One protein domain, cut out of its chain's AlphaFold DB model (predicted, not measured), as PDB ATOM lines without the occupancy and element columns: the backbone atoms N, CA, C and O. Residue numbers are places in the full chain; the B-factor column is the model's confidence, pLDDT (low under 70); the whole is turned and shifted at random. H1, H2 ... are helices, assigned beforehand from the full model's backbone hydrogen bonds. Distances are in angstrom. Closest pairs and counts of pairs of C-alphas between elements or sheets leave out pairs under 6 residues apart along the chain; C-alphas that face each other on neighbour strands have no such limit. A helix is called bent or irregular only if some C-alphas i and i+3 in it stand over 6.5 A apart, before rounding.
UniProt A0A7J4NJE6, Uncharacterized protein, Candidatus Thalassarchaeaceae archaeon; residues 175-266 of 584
ATOM      1  N   PRO A 175     175.494 157.973 209.316       90.75
ATOM      2  CA  PRO A 175     176.452 159.054 209.133       90.75
ATOM      3  C   PRO A 175     176.351 160.032 210.304       90.75
ATOM      4  O   PRO A 175     175.253 160.357 210.760       90.75
ATOM      5  N   LYS A 176     177.502 160.493 210.799       89.75
ATOM      6  CA  LYS A 176     177.568 161.477 211.893       89.75
ATOM      7  C   LYS A 176     177.843 162.886 211.381       89.75
ATOM      8  O   LYS A 176     177.569 163.848 212.090       89.75
ATOM      9  N   SER A 177     178.358 162.988 210.162       90.81
ATOM     10  CA  SER A 177     178.701 164.231 209.487       90.81
ATOM     11  C   SER A 177     178.309 164.177 208.009       90.81
ATOM     12  O   SER A 177     177.995 163.114 207.466       90.81
ATOM     13  N   ALA A 178     178.380 165.327 207.336       89.62
ATOM     14  CA  ALA A 178     178.219 165.415 205.889       89.62
ATOM     15  C   ALA A 178     179.198 164.511 205.114       89.62
ATOM     16  O   ALA A 178     178.820 163.929 204.099       89.62
ATOM     17  N   GLU A 179     180.440 164.387 205.592       87.88
ATOM     18  CA  GLU A 179     181.506 163.625 204.926       87.88
ATOM     19  C   GLU A 179     181.224 162.113 204.930       87.88
ATOM     20  O   GLU A 179     181.608 161.398 204.004       87.88
ATOM     21  N   ASP A 180     180.477 161.635 205.928       90.56
ATOM     22  CA  ASP A 180     180.134 160.222 206.085       90.56
ATOM     23  C   ASP A 180     178.969 159.776 205.190       90.56
ATOM     24  O   ASP A 180     178.713 158.581 205.062       90.56
ATOM     25  N   VAL A 181     178.211 160.700 204.588       89.38
ATOM     26  CA  VAL A 181     176.975 160.340 203.869       89.38
ATOM     27  C   VAL A 181     177.267 159.499 202.631       89.38
ATOM     28  O   VAL A 181     176.592 158.497 202.401       89.38
ATOM     29  N   ASP A 182     178.289 159.854 201.851       86.50
ATOM     30  CA  ASP A 182     178.647 159.082 200.659       86.50
ATOM     31  C   ASP A 182     179.230 157.707 201.008       86.50
ATOM     32  O   ASP A 182     178.903 156.720 200.345       86.50
ATOM     33  N   SER A 183     180.038 157.604 202.069       86.12
ATOM     34  CA  SER A 183     180.567 156.314 202.530       86.12
ATOM     35  C   SER A 183     179.454 155.426 203.096       86.12
ATOM     36  O   SER A 183     179.372 154.244 202.752       86.12
ATOM     37  N   ALA A 184     178.529 156.002 203.869       85.19
ATOM     38  CA  ALA A 184     177.337 155.326 204.370       85.19
ATOM     39  C   ALA A 184     176.417 154.863 203.231       85.19
ATOM     40  O   ALA A 184     175.832 153.785 203.328       85.19
ATOM     41  N   ARG A 185     176.303 155.635 202.143       82.19
ATOM     42  CA  ARG A 185     175.529 155.269 200.946       82.19
ATOM     43  C   ARG A 185     176.158 154.099 200.196       82.19
ATOM     44  O   ARG A 185     175.448 153.181 199.795       82.19
ATOM     45  N   LEU A 186     177.481 154.102 200.034       80.50
ATOM     46  CA  LEU A 186     178.210 152.994 199.410       80.50
ATOM     47  C   LEU A 186     178.082 151.696 200.218       80.50
ATOM     48  O   LEU A 186     177.885 150.635 199.631       80.50
ATOM     49  N   ALA A 187     178.119 151.783 201.550       78.62
ATOM     50  CA  ALA A 187     177.915 150.631 202.431       78.62
ATOM     51  C   ALA A 187     176.517 149.994 202.292       78.62
ATOM     52  O   ALA A 187     176.358 148.811 202.576       78.62
ATOM     53  N   LEU A 188     175.515 150.753 201.829       73.50
ATOM     54  CA  LEU A 188     174.142 150.283 201.607       73.50
ATOM     55  C   LEU A 188     173.897 149.685 200.206       73.50
ATOM     56  O   LEU A 188     172.750 149.432 199.854       73.50
ATOM     57  N   GLY A 189     174.936 149.449 199.397       62.50
ATOM     58  CA  GLY A 189     174.793 148.757 198.104       62.50
ATOM     59  C   GLY A 189     174.623 149.661 196.876       62.50
ATOM     60  O   GLY A 189     174.503 149.152 195.772       62.50
ATOM     61  N   GLY A 190     174.701 150.985 197.040       53.34
ATOM     62  CA  GLY A 190     175.331 151.905 196.082       53.34
ATOM     63  C   GLY A 190     174.796 152.071 194.647       53.34
ATOM     64  O   GLY A 190     175.376 152.893 193.933       53.34
ATOM     65  N   GLU A 191     173.745 151.392 194.183       50.72
ATOM     66  CA  GLU A 191     173.190 151.709 192.858       50.72
ATOM     67  C   GLU A 191     172.367 153.005 192.889       50.72
ATOM     68  O   GLU A 191     171.567 153.257 193.789       50.72
ATOM     69  N   ARG A 192     172.611 153.874 191.895       50.53
ATOM     70  CA  ARG A 192     171.894 155.142 191.695       50.53
ATOM     71  C   ARG A 192     170.498 154.857 191.140       50.53
ATOM     72  O   ARG A 192     170.222 155.152 189.977       50.53
ATOM     73  N   GLU A 193     169.625 154.268 191.945       44.62
ATOM     74  CA  GLU A 193     168.212 154.215 191.595       44.62
ATOM     75  C   GLU A 193     167.604 155.606 191.775       44.62
ATOM     76  O   GLU A 193     167.612 156.194 192.856       44.62
ATOM     77  N   LYS A 194     167.119 156.159 190.658       43.91
ATOM     78  CA  LYS A 194     166.389 157.422 190.630       43.91
ATOM     79  C   LYS A 194     165.213 157.327 191.590       43.91
ATOM     80  O   LYS A 194     164.301 156.536 191.370       43.91
ATOM     81  N   SER A 195     165.225 158.196 192.594       47.16
ATOM     82  CA  SER A 195     164.101 158.449 193.491       47.16
ATOM     83  C   SER A 195     163.567 157.207 194.221       47.16
ATOM     84  O   SER A 195     162.446 156.750 194.001       47.16
ATOM     85  N   LEU A 196     164.344 156.707 195.181       53.06
ATOM     86  CA  LEU A 196     163.796 155.920 196.286       53.06
ATOM     87  C   LEU A 196     162.961 156.860 197.169       53.06
ATOM     88  O   LEU A 196     163.466 157.443 198.125       53.06
ATOM     89  N   ILE A 197     161.694 157.084 196.811       52.53
ATOM     90  CA  ILE A 197     160.757 157.858 197.635       52.53
ATOM     91  C   ILE A 197     160.346 156.983 198.819       52.53
ATOM     92  O   ILE A 197     159.678 155.966 198.613       52.53
ATOM     93  N   PRO A 198     160.649 157.358 200.070       58.03
ATOM     94  CA  PRO A 198     160.172 156.600 201.207       58.03
ATOM     95  C   PRO A 198     158.710 156.997 201.443       58.03
ATOM     96  O   PRO A 198     158.410 158.121 201.847       58.03
ATOM     97  N   THR A 199     157.769 156.071 201.261       61.09
ATOM     98  CA  THR A 199     156.406 156.165 201.832       61.09
ATOM     99  C   THR A 199     156.401 156.027 203.361       61.09
ATOM    100  O   THR A 199     155.340 155.911 203.970       61.09
ATOM    101  N   LEU A 200     157.579 156.054 203.991       68.75
ATOM    102  CA  LEU A 200     157.770 155.941 205.428       68.75
ATOM    103  C   LEU A 200     157.112 157.119 206.157       68.75
ATOM    104  O   LEU A 200     157.327 158.287 205.812       68.75
ATOM    105  N   SER A 201     156.317 156.780 207.174       77.00
ATOM    106  CA  SER A 201     155.729 157.742 208.109       77.00
ATOM    107  C   SER A 201     156.815 158.399 208.965       77.00
ATOM    108  O   SER A 201     157.878 157.827 209.183       77.00
ATOM    109  N   VAL A 202     156.528 159.586 209.498       79.56
ATOM    110  CA  VAL A 202     157.405 160.307 210.444       79.56
ATOM    111  C   VAL A 202     157.625 159.511 211.744       79.56
ATOM    112  O   VAL A 202     158.632 159.687 212.424       79.56
ATOM    113  N   GLU A 203     156.693 158.611 212.063       83.12
ATOM    114  CA  GLU A 203     156.678 157.757 213.261       83.12
ATOM    115  C   GLU A 203     157.488 156.455 213.105       83.12
ATOM    116  O   GLU A 203     157.574 155.664 214.043       83.12
ATOM    117  N   GLU A 204     158.060 156.199 211.925       79.44
ATOM    118  CA  GLU A 204     158.895 155.021 211.677       79.44
ATOM    119  C   GLU A 204     160.207 155.049 212.474       79.44
ATOM    120  O   GLU A 204     160.637 156.073 213.007       79.44
ATOM    121  N   ASN A 205     160.886 153.900 212.523       83.00
ATOM    122  CA  ASN A 205     162.193 153.789 213.166       83.00
ATOM    123  C   ASN A 205     163.206 154.762 212.523       83.00
ATOM    124  O   ASN A 205     163.466 154.687 211.320       83.00
ATOM    125  N   GLU A 206     163.828 155.620 213.336       83.88
ATOM    126  CA  GLU A 206     164.820 156.623 212.921       83.88
ATOM    127  C   GLU A 206     165.953 156.028 212.068       83.88
ATOM    128  O   GLU A 206     166.370 156.625 211.077       83.88
ATOM    129  N   VAL A 207     166.400 154.806 212.374       82.94
ATOM    130  CA  VAL A 207     167.431 154.103 211.593       82.94
ATOM    131  C   VAL A 207     166.958 153.839 210.162       82.94
ATOM    132  O   VAL A 207     167.723 154.009 209.214       82.94
ATOM    133  N   ARG A 208     165.687 153.457 209.981       78.12
ATOM    134  CA  ARG A 208     165.096 153.242 208.650       78.12
ATOM    135  C   ARG A 208     164.926 154.557 207.901       78.12
ATOM    136  O   ARG A 208     165.244 154.613 206.715       78.12
ATOM    137  N   LEU A 209     164.485 155.606 208.595       85.12
ATOM    138  CA  LEU A 209     164.375 156.953 208.032       85.12
ATOM    139  C   LEU A 209     165.739 157.463 207.547       85.12
ATOM    140  O   LEU A 209     165.852 157.947 206.424       85.12
ATOM    141  N   MET A 210     166.791 157.275 208.344       87.62
ATOM    142  CA  MET A 210     168.149 157.676 207.985       87.62
ATOM    143  C   MET A 210     168.687 156.897 206.780       87.62
ATOM    144  O   MET A 210     169.219 157.506 205.854       87.62
ATOM    145  N   ARG A 211     168.512 155.567 206.738       82.94
ATOM    146  CA  ARG A 211     168.900 154.747 205.572       82.94
ATOM    147  C   ARG A 211     168.225 155.245 204.296       82.94
ATOM    148  O   ARG A 211     168.883 155.411 203.273       82.94
ATOM    149  N   ALA A 212     166.928 155.529 204.380       80.75
ATOM    150  CA  ALA A 212     166.154 156.024 203.255       80.75
ATOM    151  C   ALA A 212     166.643 157.406 202.779       80.75
ATOM    152  O   ALA A 212     166.809 157.624 201.580       80.75
ATOM    153  N   ALA A 213     166.966 158.314 203.708       87.50
ATOM    154  CA  ALA A 213     167.549 159.609 203.366       87.50
ATOM    155  C   ALA A 213     168.914 159.470 202.679       87.50
ATOM    156  O   ALA A 213     169.121 160.064 201.621       87.50
ATOM    157  N   VAL A 214     169.815 158.649 203.224       87.62
ATOM    158  CA  VAL A 214     171.158 158.416 202.664       87.62
ATOM    159  C   VAL A 214     171.093 157.823 201.255       87.62
ATOM    160  O   VAL A 214     171.840 158.256 200.381       87.62
ATOM    161  N   LEU A 215     170.175 156.888 201.003       81.06
ATOM    162  CA  LEU A 215     169.958 156.325 199.666       81.06
ATOM    163  C   LEU A 215     169.349 157.338 198.684       81.06
ATOM    164  O   LEU A 215     169.633 157.273 197.491       81.06
ATOM    165  N   SER A 216     168.551 158.293 199.174       80.38
ATOM    166  CA  SER A 216     167.975 159.356 198.338       80.38
ATOM    167  C   SER A 216     168.980 160.455 197.957       80.38
ATOM    168  O   SER A 216     168.752 161.195 196.998       80.38
ATOM    169  N   TYR A 217     170.099 160.585 198.677       84.12
ATOM    170  CA  TYR A 217     171.127 161.584 198.386       84.12
ATOM    171  C   TYR A 217     171.922 161.219 197.111       84.12
ATOM    172  O   TYR A 217     172.330 160.065 196.955       84.12
ATOM    173  N   PRO A 218     172.208 162.171 196.194       83.81
ATOM    174  CA  PRO A 218     171.998 163.618 196.302       83.81
ATOM    175  C   PRO A 218     170.733 164.149 195.613       83.81
ATOM    176  O   PRO A 218     170.542 165.365 195.610       83.81
ATOM    177  N   GLU A 219     169.904 163.311 194.987       83.38
ATOM    178  CA  GLU A 219     168.711 163.787 194.268       83.38
ATOM    179  C   GLU A 219     167.643 164.305 195.239       83.38
ATOM    180  O   GLU A 219     167.096 165.384 195.021       83.38
ATOM    181  N   GLY A 220     167.426 163.588 196.344       83.19
ATOM    182  CA  GLY A 220     166.492 163.934 197.411       83.19
ATOM    183  C   GLY A 220     165.012 163.805 197.028       83.19
ATOM    184  O   GLY A 220     164.654 163.410 195.919       83.19
ATOM    185  N   HIS A 221     164.126 164.154 197.967       85.31
ATOM    186  CA  HIS A 221     162.678 164.211 197.765       85.31
ATOM    187  C   HIS A 221     162.032 165.334 198.597       85.31
ATOM    188  O   HIS A 221     161.862 165.202 199.812       85.31
ATOM    189  N   SER A 222     161.631 166.431 197.939       86.06
ATOM    190  CA  SER A 222     161.169 167.671 198.595       86.06
ATOM    191  C   SER A 222     160.020 167.449 199.586       86.06
ATOM    192  O   SER A 222     160.150 167.780 200.767       86.06
ATOM    193  N   GLU A 223     158.920 166.817 199.161       86.56
ATOM    194  CA  GLU A 223     157.746 166.617 200.026       86.56
ATOM    195  C   GLU A 223     158.051 165.738 201.243       86.56
ATOM    196  O   GLU A 223     157.481 165.918 202.319       86.56
ATOM    197  N   TRP A 224     158.961 164.775 201.086       86.81
ATOM    198  CA  TRP A 224     159.319 163.875 202.177       86.81
ATOM    199  C   TRP A 224     160.243 164.574 203.170       86.81
ATOM    200  O   TRP A 224     159.961 164.569 204.366       86.81
ATOM    201  N   ALA A 225     161.255 165.287 202.673       89.88
ATOM    202  CA  ALA A 225     162.107 166.132 203.497       89.88
ATOM    203  C   ALA A 225     161.290 167.183 204.277       89.88
ATOM    204  O   ALA A 225     161.524 167.375 205.466       89.88
ATOM    205  N   ASN A 226     160.268 167.798 203.664       90.31
ATOM    206  CA  ASN A 226     159.367 168.746 204.338       90.31
ATOM    207  C   ASN A 226     158.579 168.113 205.491       90.31
ATOM    208  O   ASN A 226     158.433 168.740 206.536       90.31
ATOM    209  N   ARG A 227     158.098 166.873 205.332       90.06
ATOM    210  CA  ARG A 227     157.408 166.148 206.414       90.06
ATOM    211  C   ARG A 227     158.344 165.787 207.568       90.06
ATOM    212  O   ARG A 227     157.905 165.791 208.712       90.06
ATOM    213  N   MET A 228     159.609 165.488 207.270       90.44
ATOM    214  CA  MET A 228     160.605 165.094 208.271       90.44
ATOM    215  C   MET A 228     161.224 166.284 209.018       90.44
ATOM    216  O   MET A 228     161.749 166.091 210.108       90.44
ATOM    217  N   GLU A 229     161.149 167.503 208.473       93.00
ATOM    218  CA  GLU A 229     161.886 168.686 208.951       93.00
ATOM    219  C   GLU A 229     161.706 168.984 210.448       93.00
ATOM    220  O   GLU A 229     162.677 169.328 211.120       93.00
ATOM    221  N   SER A 230     160.489 168.839 210.976       90.44
ATOM    222  CA  SER A 230     160.172 169.192 212.365       90.44
ATOM    223  C   SER A 230     160.585 168.137 213.393       90.44
ATOM    224  O   SER A 230     160.853 168.494 214.538       90.44
ATOM    225  N   VAL A 231     160.608 166.856 213.013       91.38
ATOM    226  CA  VAL A 231     160.844 165.729 213.936       91.38
ATOM    227  C   VAL A 231     162.246 165.146 213.760       91.38
ATOM    228  O   VAL A 231     162.920 164.876 214.746       91.38
ATOM    229  N   HIS A 232     162.706 165.008 212.514       92.44
ATOM    230  CA  HIS A 232     163.982 164.392 212.139       92.44
ATOM    231  C   HIS A 232     164.781 165.332 211.214       92.44
ATOM    232  O   HIS A 232     164.877 165.089 210.005       92.44
ATOM    233  N   PRO A 233     165.372 166.423 211.741       93.56
ATOM    234  CA  PRO A 233     165.985 167.473 210.922       93.56
ATOM    235  C   PRO A 233     167.176 166.976 210.086       93.56
ATOM    236  O   PRO A 233     167.328 167.392 208.939       93.56
ATOM    237  N   VAL A 234     167.993 166.049 210.603       93.94
ATOM    238  CA  VAL A 234     169.129 165.469 209.853       93.94
ATOM    239  C   VAL A 234     168.638 164.624 208.673       93.94
ATOM    240  O   VAL A 234     169.160 164.742 207.565       93.94
ATOM    241  N   VAL A 235     167.586 163.825 208.878       92.75
ATOM    242  CA  VAL A 235     166.943 163.035 207.814       92.75
ATOM    243  C   VAL A 235     166.410 163.968 206.728       92.75
ATOM    244  O   VAL A 235     166.699 163.775 205.548       92.75
ATOM    245  N   ALA A 236     165.693 165.025 207.122       93.75
ATOM    246  CA  ALA A 236     165.193 166.039 206.197       93.75
ATOM    247  C   ALA A 236     166.322 166.734 205.420       93.75
ATOM    248  O   ALA A 236     166.186 166.999 204.223       93.75
ATOM    249  N   TRP A 237     167.446 167.015 206.081       95.19
ATOM    250  CA  TRP A 237     168.612 167.647 205.473       95.19
ATOM    251  C   TRP A 237     169.249 166.782 204.382       95.19
ATOM    252  O   TRP A 237     169.379 167.233 203.244       95.19
ATOM    253  N   ILE A 238     169.566 165.522 204.692       92.88
ATOM    254  CA  ILE A 238     170.176 164.581 203.738       92.88
ATOM    255  C   ILE A 238     169.236 164.334 202.547       92.88
ATOM    256  O   ILE A 238     169.669 164.323 201.396       92.88
ATOM    257  N   ALA A 239     167.936 164.217 202.816       91.12
ATOM    258  CA  ALA A 239     166.911 163.964 201.811       91.12
ATOM    259  C   ALA A 239     166.518 165.185 200.967       91.12
ATOM    260  O   ALA A 239     165.617 165.106 200.131       91.12
ATOM    261  N   SER A 240     167.126 166.344 201.205       92.44
ATOM    262  CA  SER A 240     166.773 167.569 200.495       92.44
ATOM    263  C   SER A 240     167.248 167.550 199.050       92.44
ATOM    264  O   SER A 240     168.398 167.202 198.770       92.44
ATOM    265  N   VAL A 241     166.388 168.028 198.148       91.06
ATOM    266  CA  VAL A 241     166.751 168.291 196.751       91.06
ATOM    267  C   VAL A 241     167.746 169.460 196.673       91.06
ATOM    268  O   VAL A 241     167.602 170.412 197.451       91.06
ATOM    269  N   PRO A 242     168.728 169.453 195.749       90.00
ATOM    270  CA  PRO A 242     169.765 170.487 195.678       90.00
ATOM    271  C   PRO A 242     169.227 171.926 195.652       90.00
ATOM    272  O   PRO A 242     169.710 172.779 196.392       90.00
ATOM    273  N   THR A 243     168.161 172.177 194.886       89.31
ATOM    274  CA  THR A 243     167.556 173.510 194.704       89.31
ATOM    275  C   THR A 243     166.919 174.091 195.966       89.31
ATOM    276  O   THR A 243     166.790 175.306 196.081       89.31
ATOM    277  N   GLU A 244     166.505 173.252 196.917       90.62
ATOM    278  CA  GLU A 244     165.811 173.690 198.136       90.62
ATOM    279  C   GLU A 244     166.697 173.643 199.379       90.62
ATOM    280  O   GLU A 244     166.309 174.189 200.418       90.62
ATOM    281  N   ARG A 245     167.888 173.030 199.286       91.69
ATOM    282  CA  ARG A 245     168.809 172.880 200.418       91.69
ATOM    283  C   ARG A 245     169.076 174.211 201.099       91.69
ATOM    284  O   ARG A 245     168.947 174.275 202.312       91.69
ATOM    285  N   TRP A 246     169.394 175.286 200.373       92.75
ATOM    286  CA  TRP A 246     169.699 176.567 201.031       92.75
ATOM    287  C   TRP A 246     168.529 177.091 201.863       92.75
ATOM    288  O   TRP A 246     168.698 177.392 203.042       92.75
ATOM    289  N   SER A 247     167.321 177.085 201.295       92.50
ATOM    290  CA  SER A 247     166.123 177.510 202.023       92.50
ATOM    291  C   SER A 247     165.868 176.661 203.274       92.50
ATOM    292  O   SER A 247     165.403 177.182 204.286       92.50
ATOM    293  N   ARG A 248     166.171 175.354 203.222       93.56
ATOM    294  CA  ARG A 248     166.035 174.455 204.371       93.56
ATOM    295  C   ARG A 248     167.128 174.714 205.400       93.56
ATOM    296  O   ARG A 248     166.822 174.801 206.582       93.56
ATOM    297  N   TRP A 249     168.368 174.915 204.962       92.56
ATOM    298  CA  TRP A 249     169.488 175.267 205.833       92.56
ATOM    299  C   TRP A 249     169.205 176.542 206.631       92.56
ATOM    300  O   TRP A 249     169.456 176.574 207.830       92.56
ATOM    301  N   GLU A 250     168.602 177.562 206.013       90.75
ATOM    302  CA  GLU A 250     168.199 178.787 206.721       90.75
ATOM    303  C   GLU A 250     167.172 178.529 207.839       90.75
ATOM    304  O   GLU A 250     167.144 179.274 208.816       90.75
ATOM    305  N   ARG A 251     166.356 177.472 207.734       91.88
ATOM    306  CA  ARG A 251     165.349 177.112 208.745       91.88
ATOM    307  C   ARG A 251     165.885 176.179 209.828       91.88
ATOM    308  O   ARG A 251     165.598 176.404 211.000       91.88
ATOM    309  N   ILE A 252     166.642 175.142 209.452       92.50
ATOM    310  CA  ILE A 252     167.063 174.076 210.384       92.50
ATOM    311  C   ILE A 252     168.565 174.016 210.674       92.50
ATOM    312  O   ILE A 252     168.969 173.308 211.594       92.50
ATOM    313  N   GLY A 253     169.406 174.745 209.936       87.88
ATOM    314  CA  GLY A 253     170.869 174.660 210.036       87.88
ATOM    315  C   GLY A 253     171.408 174.946 211.440       87.88
ATOM    316  O   GLY A 253     172.353 174.295 211.879       87.88
ATOM    317  N   GLY A 254     170.749 175.839 212.187       86.69
ATOM    318  CA  GLY A 254     171.093 176.129 213.583       86.69
ATOM    319  C   GLY A 254     170.921 174.941 214.541       86.69
ATOM    320  O   GLY A 254     171.593 174.900 215.567       86.69
ATOM    321  N   TYR A 255     170.067 173.966 214.207       88.19
ATOM    322  CA  TYR A 255     169.848 172.752 215.007       88.19
ATOM    323  C   TYR A 255     170.732 171.579 214.572       88.19
ATOM    324  O   TYR A 255     170.978 170.680 215.369       88.19
ATOM    325  N   LEU A 256     171.184 171.565 213.314       88.25
ATOM    326  CA  LEU A 256     171.993 170.474 212.762       88.25
ATOM    327  C   LEU A 256     173.433 170.499 213.285       88.25
ATOM    328  O   LEU A 256     174.017 169.447 213.519       88.25
ATOM    329  N   GLY A 257     173.996 171.693 213.473       85.12
ATOM    330  CA  GLY A 257     175.415 171.873 213.773       85.12
ATOM    331  C   GLY A 257     176.276 172.020 212.513       85.12
ATOM    332  O   GLY A 257     175.833 171.804 211.382       85.12
ATOM    333  N   SER A 258     177.528 172.432 212.710       83.38
ATOM    334  CA  SER A 258     178.465 172.792 211.637       83.38
ATOM    335  C   SER A 258     178.927 171.601 210.787       83.38
ATOM    336  O   SER A 258     179.268 171.797 209.619       83.38
ATOM    337  N   ASP A 259     178.846 170.378 211.312       87.69
ATOM    338  CA  ASP A 259     179.272 169.142 210.634       87.69
ATOM    339  C   ASP A 259     178.406 168.763 209.420       87.69
ATOM    340  O   ASP A 259     178.815 167.960 208.579       87.69
ATOM    341  N   TRP A 260     177.211 169.349 209.292       91.75
ATOM    342  CA  TRP A 260     176.250 168.999 208.241       91.75
ATOM    343  C   TRP A 260     176.232 169.958 207.050       91.75
ATOM    344  O   TRP A 260     175.739 169.578 205.983       91.75
ATOM    345  N   ILE A 261     176.796 171.168 207.179       90.06
ATOM    346  CA  ILE A 261     176.772 172.163 206.088       90.06
ATOM    347  C   ILE A 261     177.487 171.653 204.831       90.06
ATOM    348  O   ILE A 261     177.145 172.053 203.723       90.06
ATOM    349  N   GLY A 262     178.441 170.730 204.997       88.50
ATOM    350  CA  GLY A 262     179.242 170.162 203.915       88.50
ATOM    351  C   GLY A 262     178.440 169.435 202.829       88.50
ATOM    352  O   GLY A 262     178.948 169.287 201.724       88.50
ATOM    353  N   LEU A 263     177.186 169.032 203.094       89.88
ATOM    354  CA  LEU A 263     176.303 168.451 202.068       89.88
ATOM    355  C   LEU A 263     175.790 169.485 201.059       89.88
ATOM    356  O   LEU A 263     175.310 169.117 199.982       89.88
ATOM    357  N   MET A 264     175.846 170.771 201.412       90.56
ATOM    358  CA  MET A 264     175.499 171.857 200.513       90.56
ATOM    359  C   MET A 264     176.549 171.983 199.412       90.56
ATOM    360  O   MET A 264     177.745 171.953 199.673       90.56
ATOM    361  N   ASN A 265     176.122 172.225 198.176       90.62
ATOM    362  CA  ASN A 265     177.040 172.680 197.140       90.62
ATOM    363  C   ASN A 265     177.116 174.219 197.176       90.62
ATOM    364  O   ASN A 265     176.085 174.870 196.991       90.62
ATOM    365  N   PRO A 266     178.297 174.844 197.353       91.75
ATOM    366  CA  PRO A 266     178.424 176.304 197.358       91.75
ATOM    367  C   PRO A 266     177.917 177.014 196.092       91.75
ATOM    368  O   PRO A 266     177.620 178.211 196.135       91.75
TER     369      PRO A 266
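AT A GLANCE: This is residues 175 to 266 of the 584 residues of an uncharacterized protein of Candidatus Thalassarchaeaceae archaeon (UniProt A0A7J4NJE6). A short helix, H4, is the middle of a small helical body: H2, H4 and H5 stand side by side in a row, H3 packs on H4 at one side of this row, and H1 and H6 lie at the other, H1 crossing H2. A long loop, residues 188 to 205, runs along the outside. The printed part has 92 residues with six named helices, H1 to H6, and no named strand; its class is all helix. It is compact and rounded, with a radius of gyration of the C-alphas of 11.8 A and spans of 31 by 27 by 22 A.

HOW THE PARTS SIT: H1, residues 180 to 187, touches H2, residues 206 to 216, about perpendicular at 85 degrees; their closest C-alphas, Arg 185 and Val 214, are 5.7 A apart. The hub is H4, residues 233 to 238, which touches H2 at a shallow tilt of 27 degrees, the same way, closest at the C-alphas of Met 210 and Val 235, 5.5 A. H3, residues 222 to 228, forms a helical hairpin with H4, the C-alphas of Ala 225 and Ala 236 closest at 4.1 A. H4 and H5, residues 242 to 256, form another, at 34 degrees, only just shallow, with the C-alphas of Val 234 and Leu 256 closest at 6.5 A. H6, residues 258 to 263, is close to H5 but not clearly touching: the C-alphas of Gly 253 and Ile 261 are closest at 7.5 A. H1 and H6 are near each other. Every O i to N i+4 pair is within hydrogen-bond range in H1, H2, H3 and H4, against 6 of 11 in H5 and 0 of 2 in H6, where 1 of 3 O i to N i+3 pairs is.

IN THESE COORDINATES: H1 begins at C-alpha 180 (180.134, 160.222, 206.085). H2 spans 15.2 A and H5 17.2 A. H5 is irregular, with C-alphas 251 and 254 7.6 A apart, and H6 only just, with C-alphas 259 and 262 6.8 A apart. H6 ends at C-alpha 263 (176.303, 168.451, 202.068).

THE WHOLE: The C-alphas farthest apart, Glu 203 and Pro 266, are 32.7 A apart. The printed part has no cut. The link from H1 to H2 is long; the others are tight. Residues 189 to 200 have pLDDT under 70.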